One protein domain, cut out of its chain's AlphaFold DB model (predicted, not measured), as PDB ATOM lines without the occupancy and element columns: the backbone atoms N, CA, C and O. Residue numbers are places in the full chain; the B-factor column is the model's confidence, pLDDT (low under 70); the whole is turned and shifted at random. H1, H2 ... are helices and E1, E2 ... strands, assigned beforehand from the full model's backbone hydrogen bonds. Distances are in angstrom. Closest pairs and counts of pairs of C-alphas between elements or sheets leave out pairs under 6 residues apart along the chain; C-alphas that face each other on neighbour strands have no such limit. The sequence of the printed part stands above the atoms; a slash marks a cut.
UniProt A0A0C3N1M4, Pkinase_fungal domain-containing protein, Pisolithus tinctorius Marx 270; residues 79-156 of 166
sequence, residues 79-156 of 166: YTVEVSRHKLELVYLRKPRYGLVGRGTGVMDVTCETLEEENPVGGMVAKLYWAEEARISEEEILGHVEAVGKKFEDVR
ATOM      1  N   TYR A  79      30.828  34.012  11.607       80.50
ATOM      2  CA  TYR A  79      31.748  33.518  10.584       80.50
ATOM      3  C   TYR A  79      32.516  34.680   9.969       80.50
ATOM      4  O   TYR A  79      31.945  35.729   9.692       80.50
ATOM      5  N   THR A  80      33.802  34.477   9.704       84.06
ATOM      6  CA  THR A  80      34.605  35.441   8.949       84.06
ATOM      7  C   THR A  80      34.777  34.961   7.516       84.06
ATOM      8  O   THR A  80      35.242  33.836   7.306       84.06
ATOM      9  N   VAL A  81      34.461  35.832   6.560       86.75
ATOM     10  CA  VAL A  81      34.739  35.662   5.129       86.75
ATOM     11  C   VAL A  81      35.505  36.881   4.619       86.75
ATOM     12  O   VAL A  81      35.303  38.000   5.094       86.75
ATOM     13  N   GLU A  82      36.405  36.665   3.670       85.75
ATOM     14  CA  GLU A  82      37.093  37.739   2.954       85.75
ATOM     15  C   GLU A  82      36.485  37.837   1.554       85.75
ATOM     16  O   GLU A  82      36.483  36.861   0.805       85.75
ATOM     17  N   VAL A  83      35.920  38.998   1.221       82.62
ATOM     18  CA  VAL A  83      35.335  39.278  -0.095       82.62
ATOM     19  C   VAL A  83      36.030  40.509  -0.659       82.62
ATOM     20  O   VAL A  83      35.959  41.601  -0.091       82.62
ATOM     21  N   SER A  84      36.734  40.326  -1.776       81.69
ATOM     22  CA  SER A  84      37.587  41.352  -2.386       81.69
ATOM     23  C   SER A  84      38.630  41.885  -1.388       81.69
ATOM     24  O   SER A  84      39.532  41.148  -0.994       81.69
ATOM     25  N   ARG A  85      38.514  43.149  -0.959       80.00
ATOM     26  CA  ARG A  85      39.392  43.801   0.033       80.00
ATOM     27  C   ARG A  85      38.760  43.930   1.424       80.00
ATOM     28  O   ARG A  85      39.346  44.545   2.310       80.00
ATOM     29  N   HIS A  86      37.563  43.378   1.610       84.06
ATOM     30  CA  HIS A  86      36.746  43.576   2.800       84.06
ATOM     31  C   HIS A  86      36.688  42.287   3.621       84.06
ATOM     32  O   HIS A  86      36.369  41.207   3.116       84.06
ATOM     33  N   LYS A  87      36.987  42.404   4.915       87.56
ATOM     34  CA  LYS A  87      36.776  41.335   5.889       87.56
ATOM     35  C   LYS A  87      35.381  41.513   6.482       87.56
ATOM     36  O   LYS A  87      35.107  42.534   7.106       87.56
ATOM     37  N   LEU A  88      34.521  40.522   6.277       87.75
ATOM     38  CA  LEU A  88      33.129  40.529   6.717       87.75
ATOM     39  C   LEU A  88      32.967  39.566   7.892       87.75
ATOM     40  O   LEU A  88      33.386  38.404   7.819       87.75
ATOM     41  N   GLU A  89      32.338  40.036   8.964       88.25
ATOM     42  CA  GLU A  89      31.965  39.224  10.119       88.25
ATOM     43  C   GLU A  89      30.451  39.022  10.127       88.25
ATOM     44  O   GLU A  89      29.662  39.932  10.366       88.25
ATOM     45  N   LEU A  90      30.043  37.804   9.786       85.00
ATOM     46  CA  LEU A  90      28.653  37.412   9.623       85.00
ATOM     47  C   LEU A  90      28.101  36.908  10.947       85.00
ATOM     48  O   LEU A  90      28.531  35.860  11.433       85.00
ATOM     49  N   VAL A  91      27.119  37.611  11.496       80.69
ATOM     50  CA  VAL A  91      26.509  37.264  12.777       80.69
ATOM     51  C   VAL A  91      25.610  36.032  12.613       80.69
ATOM     52  O   VAL A  91      24.625  36.024  11.872       80.69
ATOM     53  N   TYR A  92      25.940  34.960  13.329       73.44
ATOM     54  CA  TYR A  92      25.348  33.633  13.191       73.44
ATOM     55  C   TYR A  92      24.666  33.171  14.489       73.44
ATOM     56  O   TYR A  92      25.032  32.190  15.129       73.44
ATOM     57  N   LEU A  93      23.600  33.876  14.880       61.03
ATOM     58  CA  LEU A  93      22.907  33.671  16.165       61.03
ATOM     59  C   LEU A  93      22.090  32.367  16.265       61.03
ATOM     60  O   LEU A  93      21.584  32.024  17.335       61.03
ATOM     61  N   ARG A  94      21.893  31.633  15.163       60.12
ATOM     62  CA  ARG A  94      21.115  30.383  15.141       60.12
ATOM     63  C   ARG A  94      21.952  29.262  14.557       60.12
ATOM     64  O   ARG A  94      22.339  29.338  13.404       60.12
ATOM     65  N   LYS A  95      22.146  28.195  15.335       59.31
ATOM     66  CA  LYS A  95      22.915  27.001  14.958       59.31
ATOM     67  C   LYS A  95      22.024  25.956  14.261       59.31
ATOM     68  O   LYS A  95      21.435  25.122  14.958       59.31
ATOM     69  N   PRO A  96      21.875  25.925  12.925       53.81
ATOM     70  CA  PRO A  96      21.438  24.707  12.263       53.81
ATOM     71  C   PRO A  96      22.516  23.645  12.506       53.81
ATOM     72  O   PRO A  96      23.695  23.834  12.203       53.81
ATOM     73  N   ARG A  97      22.113  22.528  13.115       54.56
ATOM     74  CA  ARG A  97      22.981  21.372  13.371       54.56
ATOM     75  C   ARG A  97      23.521  20.853  12.042       54.56
ATOM     76  O   ARG A  97      22.733  20.217  11.361       54.56
ATOM     77  N   TYR A  98      24.781  21.143  11.683       56.91
ATOM     78  CA  TYR A  98      25.522  20.637  10.499       56.91
ATOM     79  C   TYR A  98      24.668  20.359   9.246       56.91
ATOM     80  O   TYR A  98      24.903  19.419   8.495       56.91
ATOM     81  N   GLY A  99      23.615  21.147   9.067       62.84
ATOM     82  CA  GLY A  99      22.460  20.732   8.302       62.84
ATOM     83  C   GLY A  99      22.416  21.557   7.047       62.84
ATOM     84  O   GLY A  99      22.374  22.784   7.115       62.84
ATOM     85  N   LEU A 100      22.372  20.877   5.911       71.06
ATOM     86  CA  LEU A 100      22.109  21.500   4.615       71.06
ATOM     87  C   LEU A 100      20.612  21.813   4.433       71.06
ATOM     88  O   LEU A 100      20.201  22.390   3.431       71.06
ATOM     89  N   VAL A 101      19.798  21.458   5.434       66.31
ATOM     90  CA  VAL A 101      18.368  21.746   5.512       66.31
ATOM     91  C   VAL A 101      18.156  23.215   5.858       66.31
ATOM     92  O   VAL A 101      18.548  23.688   6.923       66.31
ATOM     93  N   GLY A 102      17.469  23.931   4.979       65.12
ATOM     94  CA  GLY A 102      17.098  25.321   5.191       65.12
ATOM     95  C   GLY A 102      16.721  25.991   3.881       65.12
ATOM     96  O   GLY A 102      16.712  25.369   2.822       65.12
ATOM     97  N   ARG A 103      16.396  27.281   3.947       62.72
ATOM     98  CA  ARG A 103      16.251  28.082   2.728       62.72
ATOM     99  C   ARG A 103      17.621  28.248   2.076       62.72
ATOM    100  O   ARG A 103      18.582  28.560   2.773       62.72
ATOM    101  N   GLY A 104      17.673  28.125   0.750       65.75
ATOM    102  CA  GLY A 104      18.875  28.415  -0.035       65.75
ATOM    103  C   GLY A 104      19.195  29.906  -0.169       65.75
ATOM    104  O   GLY A 104      20.052  30.281  -0.954       65.75
ATOM    105  N   THR A 105      18.494  30.765   0.573       74.62
ATOM    106  CA  THR A 105      18.795  32.189   0.719       74.62
ATOM    107  C   THR A 105      18.638  32.579   2.185       74.62
ATOM    108  O   THR A 105      17.619  32.259   2.807       74.62
ATOM    109  N   GLY A 106      19.637  33.273   2.723       77.19
ATOM    110  CA  GLY A 106      19.661  33.837   4.065       77.19
ATOM    111  C   GLY A 106      20.074  35.302   4.017       77.19
ATOM    112  O   GLY A 106      20.945  35.680   3.242       77.19
ATOM    113  N   VAL A 107      19.435  36.125   4.841       81.00
ATOM    114  CA  VAL A 107      19.878  37.495   5.113       81.00
ATOM    115  C   VAL A 107      20.326  37.519   6.563       81.00
ATOM    116  O   VAL A 107      19.595  37.024   7.426       81.00
ATOM    117  N   MET A 108      21.527  38.022   6.812       81.50
ATOM    118  CA  MET A 108      22.113  38.097   8.145       81.50
ATOM    119  C   MET A 108      22.817  39.426   8.357       81.50
ATOM    120  O   MET A 108      23.282  40.045   7.401       81.50
ATOM    121  N   ASP A 109      22.878  39.839   9.615       85.31
ATOM    122  CA  ASP A 109      23.617  41.030  10.004       85.31
ATOM    123  C   ASP A 109      25.109  40.785   9.771       85.31
ATOM    124  O   ASP A 109      25.625  39.687  10.025       85.31
ATOM    125  N   VAL A 110      25.791  41.796   9.245       86.88
ATOM    126  CA  VAL A 110      27.220  41.732   8.951       86.88
ATOM    127  C   VAL A 110      27.901  42.986   9.467       86.88
ATOM    128  O   VAL A 110      27.358  44.081   9.343       86.88
ATOM    129  N   THR A 111      29.086  42.823  10.038       87.12
ATOM    130  CA  THR A 111      29.965  43.937  10.399       87.12
ATOM    131  C   THR A 111      31.183  43.941   9.485       87.12
ATOM    132  O   THR A 111      31.678  42.892   9.052       87.12
ATOM    133  N   CYS A 112      31.634  45.139   9.129       85.50
ATOM    134  CA  CYS A 112      32.790  45.353   8.270       85.50
ATOM    135  C   CYS A 112      33.365  46.736   8.558       85.50
ATOM    136  O   CYS A 112      32.799  47.739   8.136       85.50
ATOM    137  N   GLU A 113      34.493  46.774   9.265       83.44
ATOM    138  CA  GLU A 113      35.108  48.022   9.737       83.44
ATOM    139  C   GLU A 113      35.348  49.018   8.592       83.44
ATOM    140  O   GLU A 113      35.003  50.190   8.699       83.44
ATOM    141  N   THR A 114      35.862  48.543   7.455       82.19
ATOM    142  CA  THR A 114      36.178  49.397   6.304       82.19
ATOM    143  C   THR A 114      34.935  49.969   5.622       82.19
ATOM    144  O   THR A 114      34.935  51.134   5.240       82.19
ATOM    145  N   LEU A 115      33.851  49.196   5.505       81.00
ATOM    146  CA  LEU A 115      32.602  49.690   4.910       81.00
ATOM    147  C   LEU A 115      31.806  50.585   5.870       81.00
ATOM    148  O   LEU A 115      31.105  51.484   5.414       81.00
ATOM    149  N   GLU A 116      31.924  50.377   7.183       82.12
ATOM    150  CA  GLU A 116      31.341  51.272   8.193       82.12
ATOM    151  C   GLU A 116      31.985  52.662   8.157       82.12
ATOM    152  O   GLU A 116      31.291  53.664   8.333       82.12
ATOM    153  N   GLU A 117      33.291  52.738   7.884       80.88
ATOM    154  CA  GLU A 117      33.992  54.008   7.663       80.88
ATOM    155  C   GLU A 117      33.543  54.700   6.364       80.88
ATOM    156  O   GLU A 117      33.344  55.918   6.352       80.88
ATOM    157  N   GLU A 118      33.356  53.942   5.279       77.88
ATOM    158  CA  GLU A 118      32.933  54.471   3.974       77.88
ATOM    159  C   GLU A 118      31.449  54.886   3.946       77.88
ATOM    160  O   GLU A 118      31.084  55.848   3.263       77.88
ATOM    161  N   ASN A 119      30.587  54.192   4.692       71.06
ATOM    162  CA  ASN A 119      29.158  54.475   4.765       71.06
ATOM    163  C   ASN A 119      28.597  54.272   6.188       71.06
ATOM    164  O   ASN A 119      27.981  53.246   6.481       71.06
ATOM    165  N   PRO A 120      28.723  55.278   7.071       65.69
ATOM    166  CA  PRO A 120      28.324  55.159   8.474       65.69
ATOM    167  C   PRO A 120      26.801  55.179   8.692       65.69
ATOM    168  O   PRO A 120      26.333  55.111   9.832       65.69
ATOM    169  N   VAL A 121      26.000  55.336   7.629       60.06
ATOM    170  CA  VAL A 121      24.548  55.518   7.726       60.06
ATOM    171  C   VAL A 121      23.820  54.236   7.331       60.06
ATOM    172  O   VAL A 121      23.603  53.955   6.155       60.06
ATOM    173  N   GLY A 122      23.344  53.515   8.346       65.38
ATOM    174  CA  GLY A 122      22.529  52.311   8.187       65.38
ATOM    175  C   GLY A 122      23.337  51.040   8.426       65.38
ATOM    176  O   GLY A 122      24.465  50.909   7.973       65.38
ATOM    177  N   GLY A 123      22.765  50.102   9.184       75.56
ATOM    178  CA  GLY A 123      23.396  48.802   9.409       75.56
ATOM    179  C   GLY A 123      23.569  48.025   8.102       75.56
ATOM    180  O   GLY A 123      22.798  48.201   7.156       75.56
ATOM    181  N   MET A 124      24.566  47.146   8.061       84.12
ATOM    182  CA  MET A 124      24.837  46.306   6.899       84.12
ATOM    183  C   MET A 124      24.188  44.934   7.048       84.12
ATOM    184  O   MET A 124      24.145  44.345   8.129       84.12
ATOM    185  N   VAL A 125      23.718  44.398   5.924       85.56
ATOM    186  CA  VAL A 125      23.196  43.035   5.841       85.56
ATOM    187  C   VAL A 125      23.882  42.286   4.708       85.56
ATOM    188  O   VAL A 125      24.014  42.793   3.597       85.56
ATOM    189  N   ALA A 126      24.287  41.051   4.980       83.62
ATOM    190  CA  ALA A 126      24.772  40.126   3.971       83.62
ATOM    191  C   ALA A 126      23.613  39.249   3.491       83.62
ATOM    192  O   ALA A 126      22.964  38.554   4.279       83.62
ATOM    193  N   LYS A 127      23.363  39.261   2.179       85.12
ATOM    194  CA  LYS A 127      22.452  38.328   1.513       85.12
ATOM    195  C   LYS A 127      23.272  37.178   0.939       85.12
ATOM    196  O   LYS A 127      23.977  37.342  -0.049       85.12
ATOM    197  N   LEU A 128      23.141  36.007   1.542       80.12
ATOM    198  CA  LEU A 128      23.758  34.775   1.067       80.12
ATOM    199  C   LEU A 128      22.723  33.958   0.327       80.12
ATOM    200  O   LEU A 128      21.590  33.810   0.789       80.12
ATOM    201  N   TYR A 129      23.111  33.395  -0.802       77.62
ATOM    202  CA  TYR A 129      22.274  32.455  -1.515       77.62
ATOM    203  C   TYR A 129      23.127  31.430  -2.246       77.62
ATOM    204  O   TYR A 129      24.256  31.708  -2.636       77.62
ATOM    205  N   TRP A 130      22.560  30.246  -2.440       74.81
ATOM    206  CA  TRP A 130      23.161  29.205  -3.260       74.81
ATOM    207  C   TRP A 130      22.781  29.470  -4.710       74.81
ATOM    208  O   TRP A 130      21.655  29.200  -5.132       74.81
ATOM    209  N   ALA A 131      23.688  30.109  -5.443       71.06
ATOM    210  CA  ALA A 131      23.528  30.280  -6.875       71.06
ATOM    211  C   ALA A 131      23.677  28.917  -7.559       71.06
ATOM    212  O   ALA A 131      24.621  28.182  -7.283       71.06
ATOM    213  N   GLU A 132      22.754  28.594  -8.461       69.06
ATOM    214  CA  GLU A 132      23.000  27.559  -9.464       69.06
ATOM    215  C   GLU A 132      24.208  27.983 -10.307       69.06
ATOM    216  O   GLU A 132      24.291  29.147 -10.688       69.06
ATOM    217  N   GLU A 133      25.121  27.067 -10.636       70.12
ATOM    218  CA  GLU A 133      26.328  27.390 -11.420       70.12
ATOM    219  C   GLU A 133      25.986  28.022 -12.781       70.12
ATOM    220  O   GLU A 133      26.682  28.905 -13.270       70.12
ATOM    221  N   ALA A 134      24.851  27.631 -13.371       73.50
ATOM    222  CA  ALA A 134      24.351  28.201 -14.620       73.50
ATOM    223  C   ALA A 134      23.723  29.606 -14.469       73.50
ATOM    224  O   ALA A 134      23.296  30.198 -15.464       73.50
ATOM    225  N   ARG A 135      23.594  30.134 -13.245       77.31
ATOM    226  CA  ARG A 135      22.976  31.435 -12.978       77.31
ATOM    227  C   ARG A 135      24.015  32.548 -13.120       77.31
ATOM    228  O   ARG A 135      25.019  32.554 -12.421       77.31
ATOM    229  N   ILE A 136      23.706  33.531 -13.964       80.06
ATOM    230  CA  ILE A 136      24.445  34.802 -14.049       80.06
ATOM    231  C   ILE A 136      24.510  35.494 -12.681       80.06
ATOM    232  O   ILE A 136      23.549  35.428 -11.900       80.06
ATOM    233  N   SER A 137      25.641  36.134 -12.375       78.19
ATOM    234  CA  SER A 137      25.870  36.681 -11.036       78.19
ATOM    235  C   SER A 137      24.890  37.820 -10.732       78.19
ATOM    236  O   SER A 137      24.403  38.506 -11.633       78.19
ATOM    237  N   GLU A 138      24.551  38.036  -9.456       78.94
ATOM    238  CA  GLU A 138      23.660  39.153  -9.101       78.94
ATOM    239  C   GLU A 138      24.294  40.509  -9.450       78.94
ATOM    240  O   GLU A 138      23.582  41.409  -9.880       78.94
ATOM    241  N   GLU A 139      25.622  40.619  -9.393       79.12
ATOM    242  CA  GLU A 139      26.373  41.777  -9.889       79.12
ATOM    243  C   GLU A 139      26.166  41.995 -11.395       79.12
ATOM    244  O   GLU A 139      25.831  43.098 -11.821       79.12
ATOM    245  N   GLU A 140      26.276  40.940 -12.207       83.88
ATOM    246  CA  GLU A 140      26.026  41.019 -13.646       83.88
ATOM    247  C   GLU A 140      24.575  41.399 -13.939       83.88
ATOM    248  O   GLU A 140      24.327  42.251 -14.793       83.88
ATOM    249  N   ILE A 141      23.607  40.807 -13.229       84.31
ATOM    250  CA  ILE A 141      22.186  41.161 -13.359       84.31
ATOM    251  C   ILE A 141      21.997  42.650 -13.072       84.31
ATOM    252  O   ILE A 141      21.346  43.341 -13.854       84.31
ATOM    253  N   LEU A 142      22.572  43.153 -11.980       82.94
ATOM    254  CA  LEU A 142      22.461  44.559 -11.602       82.94
ATOM    255  C   LEU A 142      23.144  45.478 -12.621       82.94
ATOM    256  O   LEU A 142      22.558  46.489 -12.994       82.94
ATOM    257  N   GLY A 143      24.302  45.093 -13.159       83.69
ATOM    258  CA  GLY A 143      24.951  45.822 -14.251       83.69
ATOM    259  C   GLY A 143      24.085  45.888 -15.516       83.69
ATOM    260  O   GLY A 143      24.019  46.925 -16.181       83.69
ATOM    261  N   HIS A 144      23.353  44.814 -15.834       84.38
ATOM    262  CA  HIS A 144      22.378  44.819 -16.929       84.38
ATOM    263  C   HIS A 144      21.181  45.722 -16.628       84.38
ATOM    264  O   HIS A 144      20.738  46.443 -17.523       84.38
ATOM    265  N   VAL A 145      20.670  45.700 -15.392       82.94
ATOM    266  CA  VAL A 145      19.593  46.596 -14.952       82.94
ATOM    267  C   VAL A 145      20.032  48.050 -15.122       82.94
ATOM    268  O   VAL A 145      19.342  48.775 -15.832       82.94
ATOM    269  N   GLU A 146      21.229  48.419 -14.654       81.75
ATOM    270  CA  GLU A 146      21.787  49.774 -14.790       81.75
ATOM    271  C   GLU A 146      21.939  50.213 -16.254       81.75
ATOM    272  O   GLU A 146      21.610  51.338 -16.645       81.75
ATOM    273  N   ALA A 147      22.412  49.308 -17.112       82.56
ATOM    274  CA  ALA A 147      22.530  49.573 -18.541       82.56
ATOM    275  C   ALA A 147      21.164  49.781 -19.223       82.56
ATOM    276  O   ALA A 147      21.067  50.527 -20.203       82.56
ATOM    277  N   VAL A 148      20.112  49.122 -18.731       82.31
ATOM    278  CA  VAL A 148      18.738  49.253 -19.228       82.31
ATOM    279  C   VAL A 148      18.067  50.502 -18.660       82.31
ATOM    280  O   VAL A 148      17.485  51.262 -19.433       82.31
ATOM    281  N   GLY A 149      18.187  50.786 -17.365       78.12
ATOM    282  CA  GLY A 149      17.592  51.969 -16.740       78.12
ATOM    283  C   GLY A 149      18.201  53.285 -17.234       78.12
ATOM    284  O   GLY A 149      17.503  54.288 -17.379       78.12
ATOM    285  N   LYS A 150      19.455  53.271 -17.710       77.88
ATOM    286  CA  LYS A 150      20.028  54.394 -18.482       77.88
ATOM    287  C   LYS A 150      19.282  54.687 -19.791       77.88
ATOM    288  O   LYS A 150      19.304  55.843 -20.227       77.88
ATOM    289  N   LYS A 151      18.644  53.682 -20.407       78.25
ATOM    290  CA  LYS A 151      17.929  53.775 -21.697       78.25
ATOM    291  C   LYS A 151      16.442  54.107 -21.559       78.25
ATOM    292  O   LYS A 151      15.883  54.653 -22.505       78.25
ATOM    293  N   PHE A 152      15.813  53.785 -20.429       73.69
ATOM    294  CA  PHE A 152      14.383  54.008 -20.202       73.69
ATOM    295  C   PHE A 152      14.170  55.032 -19.085       73.69
ATOM    296  O   PHE A 152      14.451  54.753 -17.921       73.69
ATOM    297  N   GLU A 153      13.660  56.218 -19.437       66.75
ATOM    298  CA  GLU A 153      13.453  57.329 -18.491       66.75
ATOM    299  C   GLU A 153      12.542  56.956 -17.312       66.75
ATOM    300  O   GLU A 153      12.786  57.419 -16.204       66.75
ATOM    301  N   ASP A 154      11.578  56.055 -17.521       70.25
ATOM    302  CA  ASP A 154      10.614  55.620 -16.498       70.25
ATOM    303  C   ASP A 154      11.231  54.773 -15.367       70.25
ATOM    304  O   ASP A 154      10.602  54.572 -14.330       70.25
ATOM    305  N   VAL A 155      12.446  54.245 -15.558       60.66
ATOM    306  CA  VAL A 155      13.141  53.372 -14.585       60.66
ATOM    307  C   VAL A 155      14.373  54.064 -13.986       60.66
ATOM    308  O   VAL A 155      14.911  53.635 -12.963       60.66
ATOM    309  N   ARG A 156      14.800  55.180 -14.586       56.81
ATOM    310  CA  ARG A 156      15.981  55.940 -14.178       56.81
ATOM    311  C   ARG A 156      15.804  56.470 -12.747       56.81
ATOM    312  O   ARG A 156      14.906  57.258 -12.473       56.81
TER     313      ARG A 156
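Overview. This is residues 79 to 156 of the 166 residues of the protein "Pkinase_fungal domain-containing protein" of Pisolithus tinctorius Marx 270 (UniProt A0A0C3N1M4). A small four-stranded sheet, curled like part of a barrel, has short helix H1 at its rim, while the chain beyond E4 leads off through longer helix H2, residues 132 to 144 sticking out. The 78 printed residues, mixed in class, include E1, E2, E3, H1, E4, H2; the sheet E1 E2 E3 E4 is antiparallel. The whole is loose, radius of gyration of the C-alphas 16.1 A, spans 48 by 35 by 22 A.

Arrangement. E1, residues 79 to 83, and E2, residues 86 to 91, form a hairpin; N 81 and O 88 are 3.1 A apart. E2 and E3, residues 105 to 111, form another; N 91 and O 109 are 3.0 A apart. E1, E2 and E3 form a meander, each strand the antiparallel neighbour of the one before. E4, residues 124 to 129, neighbours E3; N 108 and O 126 are 3.0 A apart. H1, residues 113 to 118, only grazes the sheet; its closest C-alphas to E2 are Thr 114 and His 86, 6.8 A. H2, residues 138 to 149, is not on it. In both helices every O i to N i+4 pair is within hydrogen-bond range.

Along the chain. E1 begins at C-alpha 79 (31.748, 33.518, 10.584). E3 is 18.9 A long, H2 16.1 A, ending at C-alpha 149 (17.592, 51.969, -16.740).

Size, cuts and confidence. The printed part has no cut. The E2 to E3 link is long. Residues under pLDDT 70 include 93 to 99.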